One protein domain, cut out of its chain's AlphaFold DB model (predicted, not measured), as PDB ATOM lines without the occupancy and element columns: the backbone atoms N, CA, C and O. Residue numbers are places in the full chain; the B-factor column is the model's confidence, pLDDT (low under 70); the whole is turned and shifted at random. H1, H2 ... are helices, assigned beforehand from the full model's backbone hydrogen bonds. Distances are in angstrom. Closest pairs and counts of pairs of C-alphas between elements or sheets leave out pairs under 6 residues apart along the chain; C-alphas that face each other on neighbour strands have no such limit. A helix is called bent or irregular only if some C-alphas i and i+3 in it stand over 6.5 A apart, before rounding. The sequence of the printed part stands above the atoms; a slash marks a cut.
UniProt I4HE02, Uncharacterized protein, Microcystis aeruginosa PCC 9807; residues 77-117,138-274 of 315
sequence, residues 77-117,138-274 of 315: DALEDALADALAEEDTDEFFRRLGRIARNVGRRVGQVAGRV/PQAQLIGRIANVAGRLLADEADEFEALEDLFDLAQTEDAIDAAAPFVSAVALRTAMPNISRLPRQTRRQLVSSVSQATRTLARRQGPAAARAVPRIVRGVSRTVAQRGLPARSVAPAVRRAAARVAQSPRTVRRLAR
ATOM      1  N   ASP A  77      30.635  90.115  82.132       80.75
ATOM      2  CA  ASP A  77      31.382  90.938  83.100       80.75
ATOM      3  C   ASP A  77      30.785  90.885  84.511       80.75
ATOM      4  O   ASP A  77      31.478  90.614  85.490       80.75
ATOM      5  N   ALA A  78      29.464  91.047  84.615       84.19
ATOM      6  CA  ALA A  78      28.762  90.952  85.892       84.19
ATOM      7  C   ALA A  78      28.806  89.534  86.492       84.19
ATOM      8  O   ALA A  78      28.729  89.368  87.712       84.19
ATOM      9  N   LEU A  79      28.901  88.501  85.647       86.50
ATOM     10  CA  LEU A  79      29.085  87.124  86.096       86.50
ATOM     11  C   LEU A  79      30.512  86.916  86.615       86.50
ATOM     12  O   LEU A  79      30.680  86.358  87.692       86.50
ATOM     13  N   GLU A  80      31.521  87.370  85.877       89.56
ATOM     14  CA  GLU A  80      32.932  87.266  86.248       89.56
ATOM     15  C   GLU A  80      33.226  88.031  87.540       89.56
ATOM     16  O   GLU A  80      33.920  87.499  88.403       89.56
ATOM     17  N   ASP A  81      32.626  89.208  87.734       91.69
ATOM     18  CA  ASP A  81      32.672  89.940  89.003       91.69
ATOM     19  C   ASP A  81      32.061  89.122  90.149       91.69
ATOM     20  O   ASP A  81      32.673  88.974  91.208       91.69
ATOM     21  N   ALA A  82      30.883  88.526  89.938       91.75
ATOM     22  CA  ALA A  82      30.232  87.709  90.958       91.75
ATOM     23  C   ALA A  82      31.045  86.446  91.302       91.75
ATOM     24  O   ALA A  82      31.116  86.057  92.468       91.75
ATOM     25  N   LEU A  83      31.670  85.814  90.305       93.81
ATOM     26  CA  LEU A  83      32.553  84.661  90.489       93.81
ATOM     27  C   LEU A  83      33.855  85.056  91.198       93.81
ATOM     28  O   LEU A  83      34.305  84.339  92.088       93.81
ATOM     29  N   ALA A  84      34.432  86.210  90.863       95.19
ATOM     30  CA  ALA A  84      35.591  86.761  91.558       95.19
ATOM     31  C   ALA A  84      35.283  87.091  93.025       95.19
ATOM     32  O   ALA A  84      36.153  86.940  93.885       95.19
ATOM     33  N   ASP A  85      34.053  87.513  93.318       95.69
ATOM     34  CA  ASP A  85      33.583  87.721  94.685       95.69
ATOM     35  C   ASP A  85      33.327  86.391  95.410       95.69
ATOM     36  O   ASP A  85      33.583  86.305  96.603       95.69
ATOM     37  N   ALA A  86      32.894  85.338  94.708       94.56
ATOM     38  CA  ALA A  86      32.810  83.993  95.282       94.56
ATOM     39  C   ALA A  86      34.193  83.420  95.617       94.56
ATOM     40  O   ALA A  86      34.371  82.821  96.668       94.56
ATOM     41  N   LEU A  87      35.197  83.650  94.767       95.38
ATOM     42  CA  LEU A  87      36.578  83.238  95.036       95.38
ATOM     43  C   LEU A  87      37.209  83.951  96.238       95.38
ATOM     44  O   LEU A  87      38.272  83.529  96.680       95.38
ATOM     45  N   ALA A  88      36.597  85.030  96.734       95.94
ATOM     46  CA  ALA A  88      37.030  85.715  97.945       95.94
ATOM     47  C   ALA A  88      36.758  84.900  99.216       95.94
ATOM     48  O   ALA A  88      37.394  85.165 100.230       95.94
ATOM     49  N   GLU A  89      35.819  83.952  99.163       95.12
ATOM     50  CA  GLU A  89      35.433  83.154 100.324       95.12
ATOM     51  C   GLU A  89      36.592  82.248 100.757       95.12
ATOM     52  O   GLU A  89      37.217  81.550  99.945       95.12
ATOM     53  N   GLU A  90      36.902  82.271 102.051       89.12
ATOM     54  CA  GLU A  90      37.939  81.417 102.631       89.12
ATOM     55  C   GLU A  90      37.456  79.968 102.714       89.12
ATOM     56  O   GLU A  90      38.175  79.058 102.296       89.12
ATOM     57  N   ASP A  91      36.203  79.771 103.120       88.94
ATOM     58  CA  ASP A  91      35.590  78.456 103.265       88.94
ATOM     59  C   ASP A  91      35.129  77.882 101.921       88.94
ATOM     60  O   ASP A  91      34.458  78.537 101.117       88.94
ATOM     61  N   THR A  92      35.464  76.610 101.688       84.88
ATOM     62  CA  THR A  92      35.093  75.892 100.460       84.88
ATOM     63  C   THR A  92      33.574  75.755 100.332       84.88
ATOM     64  O   THR A  92      33.023  75.958  99.246       84.88
ATOM     65  N   ASP A  93      32.880  75.521 101.445       86.56
ATOM     66  CA  ASP A  93      31.421  75.402 101.472       86.56
ATOM     67  C   ASP A  93      30.737  76.713 101.081       86.56
ATOM     68  O   ASP A  93      29.810  76.719 100.267       86.56
ATOM     69  N   GLU A  94      31.209  77.850 101.600       90.00
ATOM     70  CA  GLU A  94      30.620  79.146 101.264       90.00
ATOM     71  C   GLU A  94      30.936  79.537  99.814       90.00
ATOM     72  O   GLU A  94      30.046  80.039  99.117       90.00
ATOM     73  N   PHE A  95      32.128  79.198  99.300       90.88
ATOM     74  CA  PHE A  95      32.437  79.313  97.871       90.88
ATOM     75  C   PHE A  95      31.404  78.561  97.018       90.88
ATOM     76  O   PHE A  95      30.774  79.169  96.147       90.88
ATOM     77  N   PHE A  96      31.170  77.269  97.275       87.00
ATOM     78  CA  PHE A  96      30.226  76.470  96.486       87.00
ATOM     79  C   PHE A  96      28.774  76.906  96.688       87.00
ATOM     80  O   PHE A  96      27.989  76.944  95.732       87.00
ATOM     81  N   ARG A  97      28.404  77.339  97.896       88.31
ATOM     82  CA  ARG A  97      27.087  77.915  98.177       88.31
ATOM     83  C   ARG A  97      26.860  79.199  97.387       88.31
ATOM     84  O   ARG A  97      25.776  79.396  96.819       88.31
ATOM     85  N   ARG A  98      27.859  80.080  97.320       90.38
ATOM     86  CA  ARG A  98      27.818  81.328  96.550       90.38
ATOM     87  C   ARG A  98      27.837  81.053  95.050       90.38
ATOM     88  O   ARG A  98      27.003  81.612  94.338       90.38
ATOM     89  N   LEU A  99      28.651  80.110  94.587       88.38
ATOM     90  CA  LEU A  99      28.664  79.624  93.205       88.38
ATOM     91  C   LEU A  99      27.287  79.088  92.784       88.38
ATOM     92  O   LEU A  99      26.753  79.480  91.747       88.38
ATOM     93  N   GLY A 100      26.649  78.277  93.631       84.31
ATOM     94  CA  GLY A 100      25.298  77.767  93.411       84.31
ATOM     95  C   GLY A 100      24.221  78.860  93.424       84.31
ATOM     96  O   GLY A 100      23.225  78.758  92.705       84.31
ATOM     97  N   ARG A 101      24.386  79.935  94.213       88.56
ATOM     98  CA  ARG A 101      23.519  81.132  94.155       88.56
ATOM     99  C   ARG A 101      23.694  81.881  92.832       88.56
ATOM    100  O   ARG A 101      22.694  82.233  92.208       88.56
ATOM    101  N   ILE A 102      24.935  82.080  92.391       87.38
ATOM    102  CA  ILE A 102      25.265  82.730  91.116       87.38
ATOM    103  C   ILE A 102      24.663  81.937  89.956       87.38
ATOM    104  O   ILE A 102      23.906  82.507  89.173       87.38
ATOM    105  N   ALA A 103      24.895  80.622  89.902       82.75
ATOM    106  CA  ALA A 103      24.313  79.742  88.893       82.75
ATOM    107  C   ALA A 103      22.781  79.863  88.867       82.75
ATOM    108  O   ALA A 103      22.203  80.175  87.831       82.75
ATOM    109  N   ARG A 104      22.100  79.750  90.017       82.31
ATOM    110  CA  ARG A 104      20.636  79.923  90.087       82.31
ATOM    111  C   ARG A 104      20.167  81.287  89.580       82.31
ATOM    112  O   ARG A 104      19.155  81.355  88.885       82.31
ATOM    113  N   ASN A 105      20.879  82.363  89.903       81.38
ATOM    114  CA  ASN A 105      20.528  83.713  89.461       81.38
ATOM    115  C   ASN A 105      20.698  83.885  87.946       81.38
ATOM    116  O   ASN A 105      19.812  84.446  87.300       81.38
ATOM    117  N   VAL A 106      21.780  83.355  87.369       76.69
ATOM    118  CA  VAL A 106      21.981  83.332  85.911       76.69
ATOM    119  C   VAL A 106      20.895  82.491  85.244       76.69
ATOM    120  O   VAL A 106      20.259  82.954  84.304       76.69
ATOM    121  N   GLY A 107      20.595  81.306  85.780       68.62
ATOM    122  CA  GLY A 107      19.569  80.407  85.246       68.62
ATOM    123  C   GLY A 107      18.178  81.037  85.252       68.62
ATOM    124  O   GLY A 107      17.454  80.938  84.265       68.62
ATOM    125  N   ARG A 108      17.824  81.764  86.321       74.44
ATOM    126  CA  ARG A 108      16.576  82.539  86.398       74.44
ATOM    127  C   ARG A 108      16.520  83.644  85.345       74.44
ATOM    128  O   ARG A 108      15.493  83.786  84.692       74.44
ATOM    129  N   ARG A 109      17.606  84.401  85.154       67.81
ATOM    130  CA  ARG A 109      17.671  85.473  84.144       67.81
ATOM    131  C   ARG A 109      17.567  84.919  82.723       67.81
ATOM    132  O   ARG A 109      16.758  85.410  81.942       67.81
ATOM    133  N   VAL A 110      18.306  83.855  82.414       61.66
ATOM    134  CA  VAL A 110      18.227  83.164  81.118       61.66
ATOM    135  C   VAL A 110      16.823  82.596  80.895       61.66
ATOM    136  O   VAL A 110      16.252  82.797  79.828       61.66
ATOM    137  N   GLY A 111      16.218  81.970  81.910       54.62
ATOM    138  CA  GLY A 111      14.850  81.447  81.847       54.62
ATOM    139  C   GLY A 111      13.781  82.525  81.623       54.62
ATOM    140  O   GLY A 111      12.832  82.301  80.877       54.62
ATOM    141  N   GLN A 112      13.946  83.716  82.206       56.34
ATOM    142  CA  GLN A 112      13.046  84.860  81.999       56.34
ATOM    143  C   GLN A 112      13.145  85.450  80.586       56.34
ATOM    144  O   GLN A 112      12.132  85.876  80.030       56.34
ATOM    145  N   VAL A 113      14.343  85.470  79.995       47.94
ATOM    146  CA  VAL A 113      14.561  85.940  78.617       47.94
ATOM    147  C   VAL A 113      14.053  84.903  77.612       47.94
ATOM    148  O   VAL A 113      13.277  85.239  76.723       47.94
ATOM    149  N   ALA A 114      14.378  83.626  77.819       44.59
ATOM    150  CA  ALA A 114      13.862  82.496  77.049       44.59
ATOM    151  C   ALA A 114      12.323  82.416  77.052       44.59
ATOM    152  O   ALA A 114      11.700  82.233  76.005       44.59
ATOM    153  N   GLY A 115      11.697  82.611  78.217       40.94
ATOM    154  CA  GLY A 115      10.241  82.584  78.375       40.94
ATOM    155  C   GLY A 115       9.507  83.716  77.647       40.94
ATOM    156  O   GLY A 115       8.302  83.608  77.425       40.94
ATOM    157  N   ARG A 116      10.215  84.778  77.240       44.81
ATOM    158  CA  ARG A 116       9.640  85.920  76.517       44.81
ATOM    159  C   ARG A 116       9.705  85.760  74.989       44.81
ATOM    160  O   ARG A 116       8.887  86.355  74.299       44.81
ATOM    161  N   VAL A 117      10.596  84.909  74.465       44.38
ATOM    162  CA  VAL A 117      10.717  84.624  73.015       44.38
ATOM    163  C   VAL A 117       9.791  83.476  72.573       44.38
ATOM    164  O   VAL A 117       9.384  83.410  71.421       44.38
ATOM    165  N   PRO A 138      19.343  74.888  74.689       47.66
ATOM    166  CA  PRO A 138      20.056  73.968  75.572       47.66
ATOM    167  C   PRO A 138      20.705  74.686  76.776       47.66
ATOM    168  O   PRO A 138      20.890  74.070  77.828       47.66
ATOM    169  N   GLN A 139      20.966  76.000  76.704       46.31
ATOM    170  CA  GLN A 139      21.652  76.749  77.772       46.31
ATOM    171  C   GLN A 139      20.863  76.899  79.089       46.31
ATOM    172  O   GLN A 139      21.467  76.984  80.159       46.31
ATOM    173  N   ALA A 140      19.525  76.896  79.065       46.44
ATOM    174  CA  ALA A 140      18.725  77.052  80.288       46.44
ATOM    175  C   ALA A 140      18.772  75.804  81.193       46.44
ATOM    176  O   ALA A 140      18.701  75.915  82.419       46.44
ATOM    177  N   GLN A 141      18.930  74.615  80.602       48.97
ATOM    178  CA  GLN A 141      18.978  73.353  81.344       48.97
ATOM    179  C   GLN A 141      20.341  73.119  81.995       48.97
ATOM    180  O   GLN A 141      20.411  72.516  83.065       48.97
ATOM    181  N   LEU A 142      21.418  73.620  81.387       49.62
ATOM    182  CA  LEU A 142      22.771  73.439  81.906       49.62
ATOM    183  C   LEU A 142      22.969  74.133  83.254       49.62
ATOM    184  O   LEU A 142      23.533  73.557  84.177       49.62
ATOM    185  N   ILE A 143      22.423  75.338  83.403       47.22
ATOM    186  CA  ILE A 143      22.635  76.168  84.592       47.22
ATOM    187  C   ILE A 143      21.964  75.569  85.842       47.22
ATOM    188  O   ILE A 143      22.522  75.620  86.940       47.22
ATOM    189  N   GLY A 144      20.795  74.937  85.683       51.50
ATOM    190  CA  GLY A 144      20.142  74.193  86.766       51.50
ATOM    191  C   GLY A 144      20.942  72.965  87.210       51.50
ATOM    192  O   GLY A 144      20.951  72.625  88.391       51.50
ATOM    193  N   ARG A 145      21.676  72.332  86.286       53.88
ATOM    194  CA  ARG A 145      22.521  71.171  86.587       53.88
ATOM    195  C   ARG A 145      23.809  71.568  87.318       53.88
ATOM    196  O   ARG A 145      24.184  70.867  88.248       53.88
ATOM    197  N   ILE A 146      24.399  72.728  87.010       53.34
ATOM    198  CA  ILE A 146      25.531  73.298  87.778       53.34
ATOM    199  C   ILE A 146      25.130  73.543  89.240       53.34
ATOM    200  O   ILE A 146      25.879  73.226  90.161       53.34
ATOM    201  N   ALA A 147      23.917  74.059  89.473       54.97
ATOM    202  CA  ALA A 147      23.397  74.244  90.826       54.97
ATOM    203  C   ALA A 147      23.177  72.909  91.568       54.97
ATOM    204  O   ALA A 147      23.374  72.862  92.780       54.97
ATOM    205  N   ASN A 148      22.814  71.833  90.860       58.00
ATOM    206  CA  ASN A 148      22.695  70.491  91.443       58.00
ATOM    207  C   ASN A 148      24.058  69.881  91.790       58.00
ATOM    208  O   ASN A 148      24.160  69.229  92.823       58.00
ATOM    209  N   VAL A 149      25.099  70.119  90.979       58.34
ATOM    210  CA  VAL A 149      26.482  69.732  91.319       58.34
ATOM    211  C   VAL A 149      26.917  70.462  92.586       58.34
ATOM    212  O   VAL A 149      27.249  69.815  93.569       58.34
ATOM    213  N   ALA A 150      26.774  71.791  92.634       52.59
ATOM    214  CA  ALA A 150      27.086  72.573  93.834       52.59
ATOM    215  C   ALA A 150      26.271  72.142  95.074       52.59
ATOM    216  O   ALA A 150      26.782  72.161  96.189       52.59
ATOM    217  N   GLY A 151      25.008  71.740  94.892       52.59
ATOM    218  CA  GLY A 151      24.158  71.225  95.966       52.59
ATOM    219  C   GLY A 151      24.559  69.836  96.470       52.59
ATOM    220  O   GLY A 151      24.423  69.578  97.660       52.59
ATOM    221  N   ARG A 152      25.074  68.960  95.596       57.16
ATOM    222  CA  ARG A 152      25.614  67.646  95.983       57.16
ATOM    223  C   ARG A 152      26.928  67.769  96.747       57.16
ATOM    224  O   ARG A 152      27.107  67.051  97.720       57.16
ATOM    225  N   LEU A 153      27.790  68.719  96.383       53.91
ATOM    226  CA  LEU A 153      29.040  68.985  97.113       53.91
ATOM    227  C   LEU A 153      28.792  69.370  98.569       53.91
ATOM    228  O   LEU A 153      29.453  68.858  99.461       53.91
ATOM    229  N   LEU A 154      27.778  70.206  98.806       54.44
ATOM    230  CA  LEU A 154      27.355  70.599 100.152       54.44
ATOM    231  C   LEU A 154      26.666  69.467 100.935       54.44
ATOM    232  O   LEU A 154      26.483  69.602 102.142       54.44
ATOM    233  N   ALA A 155      26.216  68.403 100.262       52.41
ATOM    234  CA  ALA A 155      25.414  67.339 100.866       52.41
ATOM    235  C   ALA A 155      26.193  66.038 101.122       52.41
ATOM    236  O   ALA A 155      25.838  65.328 102.057       52.41
ATOM    237  N   ASP A 156      27.216  65.727 100.318       51.62
ATOM    238  CA  ASP A 156      27.904  64.424 100.336       51.62
ATOM    239  C   ASP A 156      29.417  64.491 100.647       51.62
ATOM    240  O   ASP A 156      30.084  63.468 100.524       51.62
ATOM    241  N   GLU A 157      29.982  65.637 101.061       48.72
ATOM    242  CA  GLU A 157      31.440  65.785 101.309       48.72
ATOM    243  C   GLU A 157      32.275  65.284 100.105       48.72
ATOM    244  O   GLU A 157      33.344  64.690 100.236       48.72
ATOM    245  N   ALA A 158      31.732  65.465  98.896       47.56
ATOM    246  CA  ALA A 158      32.377  65.044  97.664       47.56
ATOM    247  C   ALA A 158      33.557  65.971  97.351       47.56
ATOM    248  O   ALA A 158      33.459  67.195  97.480       47.56
ATOM    249  N   ASP A 159      34.669  65.367  96.932       60.88
ATOM    250  CA  ASP A 159      35.929  66.057  96.674       60.88
ATOM    251  C   ASP A 159      35.762  67.135  95.583       60.88
ATOM    252  O   ASP A 159      35.027  66.981  94.602       60.88
ATOM    253  N   GLU A 160      36.477  68.247  95.725       57.88
ATOM    254  CA  GLU A 160      36.434  69.410  94.828       57.88
ATOM    255  C   GLU A 160      36.844  69.076  93.378       57.88
ATOM    256  O   GLU A 160      36.465  69.772  92.430       57.88
ATOM    257  N   PHE A 161      37.566  67.969  93.187       56.38
ATOM    258  CA  PHE A 161      37.893  67.399  91.880       56.38
ATOM    259  C   PHE A 161      36.732  66.616  91.255       56.38
ATOM    260  O   PHE A 161      36.551  66.674  90.038       56.38
ATOM    261  N   GLU A 162      35.907  65.949  92.061       65.12
ATOM    262  CA  GLU A 162      34.711  65.237  91.596       65.12
ATOM    263  C   GLU A 162      33.626  66.228  91.147       65.12
ATOM    264  O   GLU A 162      33.036  66.057  90.080       65.12
ATOM    265  N   ALA A 163      33.469  67.348  91.868       62.19
ATOM    266  CA  ALA A 163      32.653  68.501  91.457       62.19
ATOM    267  C   ALA A 163      32.923  68.948  90.018       62.19
ATOM    268  O   ALA A 163      32.034  69.297  89.237       62.19
ATOM    269  N   LEU A 164      34.212  69.019  89.719       61.59
ATOM    270  CA  LEU A 164      34.753  69.562  88.499       61.59
ATOM    271  C   LEU A 164      34.614  68.541  87.363       61.59
ATOM    272  O   LEU A 164      34.256  68.932  86.254       61.59
ATOM    273  N   GLU A 165      34.790  67.245  87.635       66.25
ATOM    274  CA  GLU A 165      34.477  66.170  86.685       66.25
ATOM    275  C   GLU A 165      32.977  66.125  86.333       66.25
ATOM    276  O   GLU A 165      32.640  66.114  85.147       66.25
ATOM    277  N   ASP A 166      32.085  66.220  87.322       66.94
ATOM    278  CA  ASP A 166      30.632  66.297  87.106       66.94
ATOM    279  C   ASP A 166      30.241  67.540  86.285       66.94
ATOM    280  O   ASP A 166      29.412  67.475  85.371       66.94
ATOM    281  N   LEU A 167      30.867  68.691  86.562       64.62
ATOM    282  CA  LEU A 167      30.672  69.917  85.789       64.62
ATOM    283  C   LEU A 167      31.151  69.762  84.335       64.62
ATOM    284  O   LEU A 167      30.492  70.257  83.418       64.62
ATOM    285  N   PHE A 168      32.262  69.063  84.102       65.94
ATOM    286  CA  PHE A 168      32.757  68.777  82.755       65.94
ATOM    287  C   PHE A 168      31.885  67.783  81.988       65.94
ATOM    288  O   PHE A 168      31.755  67.908  80.770       65.94
ATOM    289  N   ASP A 169      31.285  66.809  82.664       68.81
ATOM    290  CA  ASP A 169      30.322  65.889  82.052       68.81
ATOM    291  C   ASP A 169      29.046  66.630  81.628       68.81
ATOM    292  O   ASP A 169      28.497  66.371  80.557       68.81
ATOM    293  N   LEU A 170      28.626  67.640  82.397       63.00
ATOM    294  CA  LEU A 170      27.539  68.545  82.012       63.00
ATOM    295  C   LEU A 170      27.912  69.470  80.846       63.00
ATOM    296  O   LEU A 170      27.085  69.713  79.963       63.00
ATOM    297  N   ALA A 171      29.140  69.988  80.842       58.16
ATOM    298  CA  ALA A 171      29.637  70.903  79.820       58.16
ATOM    299  C   ALA A 171      29.957  70.215  78.482       58.16
ATOM    300  O   ALA A 171      30.093  70.899  77.480       58.16
ATOM    301  N   GLN A 172      30.040  68.883  78.427       61.50
ATOM    302  CA  GLN A 172      30.373  68.140  77.203       61.50
ATOM    303  C   GLN A 172      29.301  68.161  76.102       61.50
ATOM    304  O   GLN A 172      29.528  67.621  75.023       61.50
ATOM    305  N   THR A 173      28.155  68.800  76.339       61.59
ATOM    306  CA  THR A 173      27.156  69.031  75.285       61.59
ATOM    307  C   THR A 173      27.680  70.113  74.328       61.59
ATOM    308  O   THR A 173      28.173  71.135  74.799       61.59
ATOM    309  N   GLU A 174      27.586  69.905  73.010       51.12
ATOM    310  CA  GLU A 174      28.338  70.656  71.979       51.12
ATOM    311  C   GLU A 174      28.197  72.199  72.037       51.12
ATOM    312  O   GLU A 174      29.162  72.894  71.735       51.12
ATOM    313  N   ASP A 175      27.092  72.743  72.567       57.75
ATOM    314  CA  ASP A 175      26.848  74.199  72.676       57.75
ATOM    315  C   ASP A 175      27.042  74.787  74.093       57.75
ATOM    316  O   ASP A 175      26.788  75.965  74.354       57.75
ATOM    317  N   ALA A 176      27.450  73.969  75.063       67.12
ATOM    318  CA  ALA A 176      27.377  74.316  76.484       67.12
ATOM    319  C   ALA A 176      28.625  74.999  77.050       67.12
ATOM    320  O   ALA A 176      28.563  75.679  78.079       67.12
ATOM    321  N   ILE A 177      29.777  74.787  76.416       68.19
ATOM    322  CA  ILE A 177      31.070  75.110  77.026       68.19
ATOM    323  C   ILE A 177      31.295  76.603  77.115       68.19
ATOM    324  O   ILE A 177      31.792  77.081  78.131       68.19
ATOM    325  N   ASP A 178      30.889  77.355  76.099       72.56
ATOM    326  CA  ASP A 178      31.076  78.803  76.093       72.56
ATOM    327  C   ASP A 178      30.337  79.477  77.264       72.56
ATOM    328  O   ASP A 178      30.863  80.425  77.864       72.56
ATOM    329  N   ALA A 179      29.173  78.929  77.639       75.56
ATOM    330  CA  ALA A 179      28.367  79.363  78.778       75.56
ATOM    331  C   ALA A 179      28.865  78.807  80.126       75.56
ATOM    332  O   ALA A 179      28.733  79.476  81.153       75.56
ATOM    333  N   ALA A 180      29.442  77.602  80.145       82.38
ATOM    334  CA  ALA A 180      29.964  76.968  81.357       82.38
ATOM    335  C   ALA A 180      31.395  77.413  81.714       82.38
ATOM    336  O   ALA A 180      31.793  77.296  82.875       82.38
ATOM    337  N   ALA A 181      32.158  77.948  80.755       86.94
ATOM    338  CA  ALA A 181      33.567  78.305  80.917       86.94
ATOM    339  C   ALA A 181      33.855  79.214  82.128       86.94
ATOM    340  O   ALA A 181      34.797  78.905  82.860       86.94
ATOM    341  N   PRO A 182      33.046  80.250  82.444       89.25
ATOM    342  CA  PRO A 182      33.259  81.042  83.654       89.25
ATOM    343  C   PRO A 182      33.143  80.211  84.942       89.25
ATOM    344  O   PRO A 182      33.986  80.323  85.830       89.25
ATOM    345  N   PHE A 183      32.164  79.308  85.039       88.88
ATOM    346  CA  PHE A 183      32.006  78.438  86.212       88.88
ATOM    347  C   PHE A 183      33.150  77.428  86.327       88.88
ATOM    348  O   PHE A 183      33.733  77.291  87.401       88.88
ATOM    349  N   VAL A 184      33.520  76.783  85.216       89.25
ATOM    350  CA  VAL A 184      34.683  75.884  85.145       89.25
ATOM    351  C   VAL A 184      35.945  76.613  85.592       89.25
ATOM    352  O   VAL A 184      36.713  76.079  86.385       89.25
ATOM    353  N   SER A 185      36.139  77.848  85.130       91.56
ATOM    354  CA  SER A 185      37.308  78.649  85.479       91.56
ATOM    355  C   SER A 185      37.385  78.953  86.973       91.56
ATOM    356  O   SER A 185      38.454  78.816  87.559       91.56
ATOM    357  N   ALA A 186      36.259  79.287  87.612       93.06
ATOM    358  CA  ALA A 186      36.211  79.556  89.044       93.06
ATOM    359  C   ALA A 186      36.535  78.301  89.868       93.06
ATOM    360  O   ALA A 186      37.342  78.371  90.793       93.06
ATOM    361  N   VAL A 187      35.976  77.140  89.510       91.44
ATOM    362  CA  VAL A 187      36.277  75.875  90.204       91.44
ATOM    363  C   VAL A 187      37.729  75.442  89.956       91.44
ATOM    364  O   VAL A 187      38.431  75.070  90.893       91.44
ATOM    365  N   ALA A 188      38.229  75.563  88.723       91.56
ATOM    366  CA  ALA A 188      39.625  75.274  88.393       91.56
ATOM    367  C   ALA A 188      40.595  76.171  89.179       91.56
ATOM    368  O   ALA A 188      41.614  75.705  89.673       91.56
ATOM    369  N   LEU A 189      40.269  77.454  89.334       94.56
ATOM    370  CA  LEU A 189      41.056  78.383  90.137       94.56
ATOM    371  C   LEU A 189      41.015  78.035  91.627       94.56
ATOM    372  O   LEU A 189      42.067  78.031  92.260       94.56
ATOM    373  N   ARG A 190      39.841  77.705  92.178       92.62
ATOM    374  CA  ARG A 190      39.706  77.288  93.583       92.62
ATOM    375  C   ARG A 190      40.557  76.052  93.889       92.62
ATOM    376  O   ARG A 190      41.295  76.058  94.866       92.62
ATOM    377  N   THR A 191      40.509  75.048  93.018       86.75
ATOM    378  CA  THR A 191      41.232  73.769  93.174       86.75
ATOM    379  C   THR A 191      42.739  73.870  92.892       86.75
ATOM    380  O   THR A 191      43.549  73.117  93.441       86.75
ATOM    381  N   ALA A 192      43.155  74.787  92.014       89.38
ATOM    382  CA  ALA A 192      44.559  74.954  91.630       89.38
ATOM    383  C   ALA A 192      45.307  76.032  92.435       89.38
ATOM    384  O   ALA A 192      46.540  76.041  92.435       89.38
ATOM    385  N   MET A 193      44.594  76.955  93.088       91.75
ATOM    386  CA  MET A 193      45.166  78.088  93.822       91.75
ATOM    387  C   MET A 193      44.506  78.231  95.207       91.75
ATOM    388  O   MET A 193      43.617  79.066  95.375       91.75
ATOM    389  N   PRO A 194      44.969  77.499  96.238       85.19
ATOM    390  CA  PRO A 194      44.315  77.483  97.555       85.19
ATOM    391  C   PRO A 194      44.273  78.859  98.243       85.19
ATOM    392  O   PRO A 194      43.350  79.157  98.990       85.19
ATOM    393  N   ASN A 195      45.234  79.741  97.950       90.56
ATOM    394  CA  ASN A 195      45.308  81.093  98.521       90.56
ATOM    395  C   ASN A 195      44.642  82.172  97.647       90.56
ATOM    396  O   ASN A 195      44.921  83.360  97.820       90.56
ATOM    397  N   ILE A 196      43.798  81.792  96.682       94.50
ATOM    398  CA  ILE A 196      43.172  82.756  95.768       94.50
ATOM    399  C   ILE A 196      42.272  83.768  96.487       94.50
ATOM    400  O   ILE A 196      42.205  84.918  96.053       94.50
ATOM    401  N   SER A 197      41.659  83.386  97.612       95.44
ATOM    402  CA  SER A 197      40.819  84.260  98.447       95.44
ATOM    403  C   SER A 197      41.551  85.511  98.924       95.44
ATOM    404  O   SER A 197      40.980  86.601  98.938       95.44
ATOM    405  N   ARG A 198      42.856  85.388  99.188       95.12
ATOM    406  CA  ARG A 198      43.720  86.476  99.669       95.12
ATOM    407  C   ARG A 198      44.141  87.464  98.580       95.12
ATOM    408  O   ARG A 198      44.706  88.508  98.892       95.12
ATOM    409  N   LEU A 199      43.913  87.148  97.304       95.31
ATOM    410  CA  LEU A 199      44.293  88.039  96.206       95.31
ATOM    411  C   LEU A 199      43.349  89.246  96.111       95.31
ATOM    412  O   LEU A 199      42.167  89.117  96.419       95.31
ATOM    413  N   PRO A 200      43.810  90.405  95.606       96.38
ATOM    414  CA  PRO A 200      42.929  91.534  95.326       96.38
ATOM    415  C   PRO A 200      41.792  91.154  94.369       96.38
ATOM    416  O   PRO A 200      41.982  90.368  93.436       96.38
ATOM    417  N   ARG A 201      40.616  91.775  94.542       95.38
ATOM    418  CA  ARG A 201      39.416  91.511  93.721       95.38
ATOM    419  C   ARG A 201      39.696  91.595  92.219       95.38
ATOM    420  O   ARG A 201      39.284  90.717  91.467       95.38
ATOM    421  N   GLN A 202      40.447  92.614  91.796       93.69
ATOM    422  CA  GLN A 202      40.832  92.809  90.396       93.69
ATOM    423  C   GLN A 202      41.672  91.642  89.859       93.69
ATOM    424  O   GLN A 202      41.436  91.171  88.751       93.69
ATOM    425  N   THR A 203      42.603  91.119  90.662       94.94
ATOM    426  CA  THR A 203      43.425  89.962  90.290       94.94
ATOM    427  C   THR A 203      42.582  88.695  90.179       94.94
ATOM    428  O   THR A 203      42.736  87.954  89.210       94.94
ATOM    429  N   ARG A 204      41.644  88.458  91.111       95.94
ATOM    430  CA  ARG A 204      40.711  87.319  91.020       95.94
ATOM    431  C   ARG A 204      39.838  87.400  89.767       95.94
ATOM    432  O   ARG A 204      39.730  86.409  89.052       95.94
ATOM    433  N   ARG A 205      39.283  88.577  89.452       95.00
ATOM    434  CA  ARG A 205      38.499  88.800  88.221       95.00
ATOM    435  C   ARG A 205      39.326  88.519  86.971       95.00
ATOM    436  O   ARG A 205      38.888  87.769  86.105       95.00
ATOM    437  N   GLN A 206      40.538  89.066  86.894       93.94
ATOM    438  CA  GLN A 206      41.427  88.852  85.752       93.94
ATOM    439  C   GLN A 206      41.779  87.370  85.565       93.94
ATOM    440  O   GLN A 206      41.845  86.893  84.431       93.94
ATOM    441  N   LEU A 207      41.983  86.637  86.665       95.12
ATOM    442  CA  LEU A 207      42.203  85.194  86.640       95.12
ATOM    443  C   LEU A 207      40.976  84.448  86.109       95.12
ATOM    444  O   LEU A 207      41.133  83.656  85.185       95.12
ATOM    445  N   VAL A 208      39.773  84.723  86.627       95.25
ATOM    446  CA  VAL A 208      38.519  84.107  86.143       95.25
ATOM    447  C   VAL A 208      38.365  84.330  84.642       95.25
ATOM    448  O   VAL A 208      38.210  83.369  83.893       95.25
ATOM    449  N   SER A 209      38.507  85.576  84.189       93.12
ATOM    450  CA  SER A 209      38.388  85.939  82.776       93.12
ATOM    451  C   SER A 209      39.425  85.217  81.900       93.12
ATOM    452  O   SER A 209      39.089  84.556  80.914       93.12
ATOM    453  N   SER A 210      40.698  85.232  82.312       93.00
ATOM    454  CA  SER A 210      41.800  84.608  81.561       93.00
ATOM    455  C   SER A 210      41.690  83.083  81.500       93.00
ATOM    456  O   SER A 210      41.958  82.478  80.461       93.00
ATOM    457  N   VAL A 211      41.280  82.445  82.598       95.06
ATOM    458  CA  VAL A 211      41.081  80.991  82.671       95.06
ATOM    459  C   VAL A 211      39.815  80.577  81.913       95.06
ATOM    460  O   VAL A 211      39.819  79.548  81.238       95.06
ATOM    461  N   SER A 212      38.751  81.382  81.943       92.88
ATOM    462  CA  SER A 212      37.548  81.187  81.122       92.88
ATOM    463  C   SER A 212      37.893  81.233  79.627       92.88
ATOM    464  O   SER A 212      37.534  80.327  78.873       92.88
ATOM    465  N   GLN A 213      38.700  82.211  79.202       92.06
ATOM    466  CA  GLN A 213      39.186  82.310  77.823       92.06
ATOM    467  C   GLN A 213      40.076  81.120  77.430       92.06
ATOM    468  O   GLN A 213      39.914  80.564  76.343       92.06
ATOM    469  N   ALA A 214      40.975  80.680  78.316       92.94
ATOM    470  CA  ALA A 214      41.782  79.475  78.110       92.94
ATOM    471  C   ALA A 214      40.908  78.217  77.954       92.94
ATOM    472  O   ALA A 214      41.132  77.415  77.047       92.94
ATOM    473  N   THR A 215      39.870  78.086  78.785       92.56
ATOM    474  CA  THR A 215      38.892  76.989  78.733       92.56
ATOM    475  C   THR A 215      38.183  76.950  77.382       92.56
ATOM    476  O   THR A 215      38.168  75.907  76.726       92.56
ATOM    477  N   ARG A 216      37.661  78.096  76.921       89.62
ATOM    478  CA  ARG A 216      37.031  78.220  75.595       89.62
ATOM    479  C   ARG A 216      38.013  77.903  74.474       89.62
ATOM    480  O   ARG A 216      37.666  77.182  73.548       89.62
ATOM    481  N   THR A 217      39.246  78.399  74.565       91.19
ATOM    482  CA  THR A 217      40.285  78.177  73.545       91.19
ATOM    483  C   THR A 217      40.594  76.692  73.378       91.19
ATOM    484  O   THR A 217      40.618  76.191  72.255       91.19
ATOM    485  N   LEU A 218      40.784  75.972  74.486       91.31
ATOM    486  CA  LEU A 218      41.033  74.530  74.469       91.31
ATOM    487  C   LEU A 218      39.835  73.763  73.915       91.31
ATOM    488  O   LEU A 218      40.005  72.926  73.030       91.31
ATOM    489  N   ALA A 219      38.630  74.085  74.385       90.00
ATOM    490  CA  ALA A 219      37.413  73.417  73.950       90.00
ATOM    491  C   ALA A 219      37.119  73.624  72.459       90.00
ATOM    492  O   ALA A 219      36.808  72.669  71.754       90.00
ATOM    493  N   ARG A 220      37.278  74.853  71.960       88.62
ATOM    494  CA  ARG A 220      37.056  75.188  70.548       88.62
ATOM    495  C   ARG A 220      38.093  74.549  69.627       88.62
ATOM    496  O   ARG A 220      37.758  74.199  68.505       88.62
ATOM    497  N   ARG A 221      39.345  74.396  70.079       90.56
ATOM    498  CA  ARG A 221      40.420  73.824  69.248       90.56
ATOM    499  C   ARG A 221      40.493  72.301  69.276       90.56
ATOM    500  O   ARG A 221      40.858  71.706  68.272       90.56
ATOM    501  N   GLN A 222      40.231  71.678  70.422       90.19
ATOM    502  CA  GLN A 222      40.522  70.255  70.660       90.19
ATOM    503  C   GLN A 222      39.297  69.481  71.173       90.19
ATOM    504  O   GLN A 222      39.395  68.310  71.540       90.19
ATOM    505  N   GLY A 223      38.133  70.133  71.179       88.69
ATOM    506  CA  GLY A 223      36.856  69.573  71.592       88.69
ATOM    507  C   GLY A 223      36.582  69.691  73.097       88.69
ATOM    508  O   GLY A 223      37.474  70.000  73.891       88.69
ATOM    509  N   PRO A 224      35.344  69.393  73.525       85.69
ATOM    510  CA  PRO A 224      34.889  69.548  74.902       85.69
ATOM    511  C   PRO A 224      35.762  68.959  76.005       85.69
ATOM    512  O   PRO A 224      36.001  69.591  77.035       85.69
ATOM    513  N   ALA A 225      36.271  67.750  75.779       85.94
ATOM    514  CA  ALA A 225      37.097  67.046  76.747       85.94
ATOM    515  C   ALA A 225      38.416  67.784  77.043       85.94
ATOM    516  O   ALA A 225      38.976  67.612  78.125       85.94
ATOM    517  N   ALA A 226      38.892  68.642  76.132       89.88
ATOM    518  CA  ALA A 226      40.119  69.413  76.308       89.88
ATOM    519  C   ALA A 226      40.034  70.437  77.451       89.88
ATOM    520  O   ALA A 226      41.058  70.785  78.037       89.88
ATOM    521  N   ALA A 227      38.826  70.876  77.826       89.19
ATOM    522  CA  ALA A 227      38.620  71.773  78.962       89.19
ATOM    523  C   ALA A 227      39.118  71.165  80.292       89.19
ATOM    524  O   ALA A 227      39.529  71.900  81.192       89.19
ATOM    525  N   ARG A 228      39.190  69.828  80.392       89.25
ATOM    526  CA  ARG A 228      39.734  69.108  81.558       89.25
ATOM    527  C   ARG A 228      41.225  69.350  81.797       89.25
ATOM    528  O   ARG A 228      41.706  69.096  82.895       89.25
ATOM    529  N   ALA A 229      41.958  69.861  80.806       91.94
ATOM    530  CA  ALA A 229      43.368  70.214  80.961       91.94
ATOM    531  C   ALA A 229      43.582  71.495  81.787       91.94
ATOM    532  O   ALA A 229      44.663  71.700  82.338       91.94
ATOM    533  N   VAL A 230      42.563  72.356  81.893       93.00
ATOM    534  CA  VAL A 230      42.682  73.696  82.486       93.00
ATOM    535  C   VAL A 230      43.195  73.682  83.933       93.00
ATOM    536  O   VAL A 230      44.143  74.418  84.200       93.00
ATOM    537  N   PRO A 231      42.677  72.859  84.866       90.75
ATOM    538  CA  PRO A 231      43.158  72.862  86.251       90.75
ATOM    539  C   PRO A 231      44.641  72.501  86.367       90.75
ATOM    540  O   PRO A 231      45.364  73.135  87.131       90.75
ATOM    541  N   ARG A 232      45.120  71.536  85.563       91.62
ATOM    542  CA  ARG A 232      46.545  71.171  85.519       91.62
ATOM    543  C   ARG A 232      47.404  72.308  84.976       91.62
ATOM    544  O   ARG A 232      48.447  72.604  85.546       91.62
ATOM    545  N   ILE A 233      46.944  72.990  83.925       93.44
ATOM    546  CA  ILE A 233      47.639  74.165  83.377       93.44
ATOM    547  C   ILE A 233      47.731  75.269  84.436       93.44
ATOM    548  O   ILE A 233      48.811  75.804  84.668       93.44
ATOM    549  N   VAL A 234      46.619  75.596  85.102       94.56
ATOM    550  CA  VAL A 234      46.585  76.635  86.143       94.56
ATOM    551  C   VAL A 234      47.502  76.270  87.308       94.56
ATOM    552  O   VAL A 234      48.270  77.125  87.741       94.56
ATOM    553  N   ARG A 235      47.470  75.017  87.781       93.00
ATOM    554  CA  ARG A 235      48.330  74.528  88.870       93.00
ATOM    555  C   ARG A 235      49.811  74.595  88.495       93.00
ATOM    556  O   ARG A 235      50.595  75.165  89.249       93.00
ATOM    557  N   GLY A 236      50.187  74.093  87.320       91.81
ATOM    558  CA  GLY A 236      51.575  74.133  86.856       91.81
ATOM    559  C   GLY A 236      52.088  75.567  86.680       91.81
ATOM    560  O   GLY A 236      53.204  75.895  87.093       91.81
ATOM    561  N   VAL A 237      51.253  76.465  86.143       93.62
ATOM    562  CA  VAL A 237      51.590  77.889  85.993       93.62
ATOM    563  C   VAL A 237      51.707  78.581  87.350       93.62
ATOM    564  O   VAL A 237      52.700  79.268  87.586       93.62
ATOM    565  N   SER A 238      50.730  78.417  88.246       92.50
ATOM    566  CA  SER A 238      50.728  79.078  89.558       92.50
ATOM    567  C   SER A 238      51.921  78.635  90.402       92.50
ATOM    568  O   SER A 238      52.588  79.471  91.014       92.50
ATOM    569  N   ARG A 239      52.258  77.341  90.353       91.31
ATOM    570  CA  ARG A 239      53.434  76.767  91.005       91.31
ATOM    571  C   ARG A 239      54.729  77.329  90.432       91.31
ATOM    572  O   ARG A 239      55.587  77.751  91.198       91.31
ATOM    573  N   THR A 240      54.846  77.410  89.106       90.12
ATOM    574  CA  THR A 240      56.027  77.987  88.439       90.12
ATOM    575  C   THR A 240      56.199  79.469  88.778       90.12
ATOM    576  O   THR A 240      57.307  79.917  89.065       90.12
ATOM    577  N   VAL A 241      55.108  80.239  88.784       90.25
ATOM    578  CA  VAL A 241      55.107  81.657  89.176       90.25
ATOM    579  C   VAL A 241      55.558  81.821  90.628       90.25
ATOM    580  O   VAL A 241      56.429  82.645  90.900       90.25
ATOM    581  N   ALA A 242      55.029  81.001  91.541       90.44
ATOM    582  CA  ALA A 242      55.410  81.023  92.950       90.44
ATOM    583  C   ALA A 242      56.883  80.634  93.162       90.44
ATOM    584  O   ALA A 242      57.599  81.325  93.879       90.44
ATOM    585  N   GLN A 243      57.360  79.579  92.493       90.50
ATOM    586  CA  GLN A 243      58.758  79.134  92.562       90.50
ATOM    587  C   GLN A 243      59.741  80.193  92.050       90.50
ATOM    588  O   GLN A 243      60.850  80.296  92.562       90.50
ATOM    589  N   ARG A 244      59.339  80.995  91.055       88.56
ATOM    590  CA  ARG A 244      60.154  82.094  90.514       88.56
ATOM    591  C   ARG A 244      60.046  83.395  91.318       88.56
ATOM    592  O   ARG A 244      60.643  84.387  90.917       88.56
ATOM    593  N   GLY A 245      59.270  83.427  92.405       88.94
ATOM    594  CA  GLY A 245      59.040  84.650  93.181       88.94
ATOM    595  C   GLY A 245      58.332  85.756  92.389       88.94
ATOM    596  O   GLY A 245      58.463  86.934  92.714       88.94
ATOM    597  N   LEU A 246      57.601  85.400  91.329       90.88
ATOM    598  CA  LEU A 246      56.904  86.358  90.474       90.88
ATOM    599  C   LEU A 246      55.578  86.800  91.117       90.88
ATOM    600  O   LEU A 246      54.945  86.034  91.852       90.88
ATOM    601  N   PRO A 247      55.094  88.023  90.831       89.69
ATOM    602  CA  PRO A 247      53.861  88.515  91.429       89.69
ATOM    603  C   PRO A 247      52.650  87.723  90.920       89.69
ATOM    604  O   PRO A 247      52.573  87.394  89.736       89.69
ATOM    605  N   ALA A 248      51.649  87.489  91.775       87.94
ATOM    606  CA  ALA A 248      50.465  86.676  91.450       87.94
ATOM    607  C   ALA A 248      49.691  87.151  90.202       87.94
ATOM    608  O   ALA A 248      49.099  86.345  89.485       87.94
ATOM    609  N   ARG A 249      49.756  88.450  89.880       90.25
ATOM    610  CA  ARG A 249      49.192  89.028  88.644       90.25
ATOM    611  C   ARG A 249      49.782  88.444  87.350       90.25
ATOM    612  O   ARG A 249      49.157  88.545  86.303       90.25
ATOM    613  N   SER A 250      50.956  87.810  87.416       92.25
ATOM    614  CA  SER A 250      51.607  87.158  86.269       92.25
ATOM    615  C   SER A 250      50.988  85.804  85.894       92.25
ATOM    616  O   SER A 250      51.185  85.341  84.771       92.25
ATOM    617  N   VAL A 251      50.190  85.192  86.780       92.19
ATOM    618  CA  VAL A 251      49.538  83.896  86.524       92.19
ATOM    619  C   VAL A 251      48.551  84.004  85.363       92.19
ATOM    620  O   VAL A 251      48.588  83.181  84.457       92.19
ATOM    621  N   ALA A 252      47.705  85.037  85.340       92.00
ATOM    622  CA  ALA A 252      46.684  85.224  84.307       92.00
ATOM    623  C   ALA A 252      47.253  85.217  82.867       92.00
ATOM    624  O   ALA A 252      46.839  84.371  82.067       92.00
ATOM    625  N   PRO A 253      48.230  86.077  82.507       90.12
ATOM    626  CA  PRO A 253      48.826  86.040  81.174       90.12
ATOM    627  C   PRO A 253      49.617  84.750  80.909       90.12
ATOM    628  O   PRO A 253      49.584  84.247  79.784       90.12
ATOM    629  N   ALA A 254      50.277  84.172  81.919       90.75
ATOM    630  CA  ALA A 254      51.008  82.915  81.766       90.75
ATOM    631  C   ALA A 254      50.081  81.719  81.477       90.75
ATOM    632  O   ALA A 254      50.408  80.895  80.625       90.75
ATOM    633  N   VAL A 255      48.896  81.660  82.099       93.50
ATOM    634  CA  VAL A 255      47.882  80.635  81.810       93.50
ATOM    635  C   VAL A 255      47.390  80.739  80.372       93.50
ATOM    636  O   VAL A 255      47.313  79.716  79.697       93.50
ATOM    637  N   ARG A 256      47.100  81.947  79.867       91.94
ATOM    638  CA  ARG A 256      46.659  82.124  78.469       91.94
ATOM    639  C   ARG A 256      47.697  81.598  77.480       91.94
ATOM    640  O   ARG A 256      47.351  80.847  76.572       91.94
ATOM    641  N   ARG A 257      48.975  81.925  77.700       88.88
ATOM    642  CA  ARG A 257      50.090  81.446  76.869       88.88
ATOM    643  C   ARG A 257      50.256  79.929  76.942       88.88
ATOM    644  O   ARG A 257      50.350  79.273  75.906       88.88
ATOM    645  N   ALA A 258      50.242  79.365  78.149       91.19
ATOM    646  CA  ALA A 258      50.334  77.922  78.343       91.19
ATOM    647  C   ALA A 258      49.165  77.193  77.662       91.19
ATOM    648  O   ALA A 258      49.386  76.228  76.937       91.19
ATOM    649  N   ALA A 259      47.936  77.692  77.812       91.94
ATOM    650  CA  ALA A 259      46.758  77.131  77.162       91.94
ATOM    651  C   ALA A 259      46.831  77.214  75.632       91.94
ATOM    652  O   ALA A 259      46.488  76.240  74.967       91.94
ATOM    653  N   ALA A 260      47.318  78.325  75.068       90.56
ATOM    654  CA  ALA A 260      47.511  78.461  73.625       90.56
ATOM    655  C   ALA A 260      48.512  77.429  73.082       90.56
ATOM    656  O   ALA A 260      48.214  76.764  72.090       90.56
ATOM    657  N   ARG A 261      49.653  77.234  73.760       89.69
ATOM    658  CA  ARG A 261      50.640  76.207  73.382       89.69
ATOM    659  C   ARG A 261      50.092  74.794  73.537       89.69
ATOM    660  O   ARG A 261      50.237  73.973  72.640       89.69
ATOM    661  N   VAL A 262      49.411  74.512  74.645       90.94
ATOM    662  CA  VAL A 262      48.767  73.212  74.863       90.94
ATOM    663  C   VAL A 262      47.735  72.941  73.764       90.94
ATOM    664  O   VAL A 262      47.732  71.857  73.196       90.94
ATOM    665  N   ALA A 263      46.926  73.931  73.383       91.50
ATOM    666  CA  ALA A 263      45.915  73.782  72.340       91.50
ATOM    667  C   ALA A 263      46.494  73.507  70.937       91.50
ATOM    668  O   ALA A 263      45.767  73.004  70.078       91.50
ATOM    669  N   GLN A 264      47.772  73.817  70.694       89.94
ATOM    670  CA  GLN A 264      48.478  73.487  69.451       89.94
ATOM    671  C   GLN A 264      48.922  72.012  69.393       89.94
ATOM    672  O   GLN A 264      49.168  71.506  68.304       89.94
ATOM    673  N   SER A 265      48.976  71.299  70.528       88.38
ATOM    674  CA  SER A 265      49.446  69.909  70.604       88.38
ATOM    675  C   SER A 265      48.355  68.944  71.106       88.38
ATOM    676  O   SER A 265      48.071  68.884  72.309       88.38
ATOM    677  N   PRO A 266      47.777  68.097  70.227       89.19
ATOM    678  CA  PRO A 266      46.759  67.118  70.620       89.19
ATOM    679  C   PRO A 266      47.260  66.098  71.650       89.19
ATOM    680  O   PRO A 266      46.515  65.688  72.541       89.19
ATOM    681  N   ARG A 267      48.531  65.682  71.550       89.56
ATOM    682  CA  ARG A 267      49.151  64.733  72.491       89.56
ATOM    683  C   ARG A 267      49.214  65.331  73.897       89.56
ATOM    684  O   ARG A 267      48.814  64.682  74.862       89.56
ATOM    685  N   THR A 268      49.631  66.591  73.993       88.75
ATOM    686  CA  THR A 268      49.704  67.330  75.257       88.75
ATOM    687  C   THR A 268      48.326  67.514  75.882       88.75
ATOM    688  O   THR A 268      48.160  67.263  77.075       88.75
ATOM    689  N   VAL A 269      47.314  67.880  75.089       91.38
ATOM    690  CA  VAL A 269      45.935  67.981  75.588       91.38
ATOM    691  C   VAL A 269      45.448  66.651  76.134       91.38
ATOM    692  O   VAL A 269      44.930  66.624  77.242       91.38
ATOM    693  N   ARG A 270      45.635  65.538  75.414       89.88
ATOM    694  CA  ARG A 270      45.186  64.210  75.874       89.88
ATOM    695  C   ARG A 270      45.821  63.812  77.202       89.88
ATOM    696  O   ARG A 270      45.141  63.248  78.055       89.88
ATOM    697  N   ARG A 271      47.103  64.128  77.379       90.00
ATOM    698  CA  ARG A 271      47.823  63.891  78.629       90.00
ATOM    699  C   ARG A 271      47.244  64.730  79.771       90.00
ATOM    700  O   ARG A 271      46.864  64.175  80.798       90.00
ATOM    701  N   LEU A 272      47.096  66.038  79.563       88.62
ATOM    702  CA  LEU A 272      46.619  66.967  80.592       88.62
ATOM    703  C   LEU A 272      45.115  66.853  80.877       88.62
ATOM    704  O   LEU A 272      44.678  67.192  81.971       88.62
ATOM    705  N   ALA A 273      44.320  66.385  79.919       88.44
ATOM    706  CA  ALA A 273      42.877  66.185  80.048       88.44
ATOM    707  C   ALA A 273      42.507  64.824  80.664       88.44
ATOM    708  O   ALA A 273      41.320  64.530  80.836       88.44
ATOM    709  N   ARG A 274      43.496  63.981  80.994       85.19
ATOM    710  CA  ARG A 274      43.264  62.704  81.676       85.19
ATOM    711  C   ARG A 274      42.552  62.973  83.011       85.19
ATOM    712  O   ARG A 274      42.956  63.902  83.702       85.19
TER     713      ARG A 274
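AT A GLANCE: This is residues 77 to 117 and 138 to 274 of the 315 residues of an uncharacterized protein of Microcystis aeruginosa PCC 9807 (UniProt I4HE02). A compact bundle of helices, with H5 in the middle and H1, H4, H6 and H7 packed round it; H2 and H3, side by side, make one end of the longest axis, and H7 and H8 the other. The short H9 packs on residues 226 to 233 of H7, crossing it steeply, and its last residue, Leu 272, comes closest. The printed part has 178 residues with nine named helices, H1 to H9 in order along the chain, and no named strand; the class is all helix. H1 to H8 form an up and down bundle, in which each helix runs against the one before it. The radius of gyration of the C-alphas is 15.4 A, and the spans are 50 by 35 by 31 A.

IN THESE COORDINATES: H1, residues 77 to 86, begins at C-alpha 77 (31.382, 90.938, 83.100). H2, residues 92 to 117, is the longest by residues and measures 37.7 A. H3, residues 139 to 156, measures 26.5 A, and H4 holds residues 160 to 171. H5, residues 177 to 192, is irregular, with C-alphas 179 and 182 7.1 A apart, and has a kink of 35 degrees near residue 184. H6, residues 201 to 222, measures 31.4 A. H7, residues 224 to 243, measures 31.2 A and is only just irregular, with C-alphas 228 and 231 6.9 A apart. H8, residues 248 to 264, measures 25.7 A. H9, residues 266 to 272, ends at C-alpha 272 (46.619, 66.967, 80.592).

HOW THE PARTS SIT: H1 and H2 form a hairpin, closest at the C-alphas of Ala 86 and Phe 95, 5.4 A. H2 touches H3 at a shallow tilt of 22 degrees, opposite ways, closest at the C-alphas of Gly 100 and Ala 147, 4.8 A. H3 and H4 form a hairpin, closest at the C-alphas of Val 149 and Ala 163, 6.3 A. H5 touches H6 at a steep tilt of 58 degrees, closest at the C-alphas of Ala 181 and Ser 212, 4.9 A. H7 is the hub and touches H4, H5, H6, H8 and H9. H6 and H8 touch at 3 degrees, the same way, closest at the C-alphas of Leu 207 and Ala 252, 5.1 A. H2 and H8 are apart. Every O i to N i+4 pair is within hydrogen-bond range in H1, H6 and H9, against 20 of 22 in H2, 12 of 14 in H3, 7 of 8 in H4, 10 of 12 in H5, 11 of 16 in H7 and 11 of 13 in H8.

THE WHOLE: The C-alphas farthest apart, those of Arg 116 and Arg 244, are 52.6 A apart. Residues 118 to 137 are not printed, and C-alphas 117 and 138 are 14.4 A apart across the cut. Of the links printed whole, H5 to H6 is short and the others are tight. The mean pLDDT of the printed part is 80.6; it is under 70 at residue 107, residues 109 to 117 and residues 138 to 177.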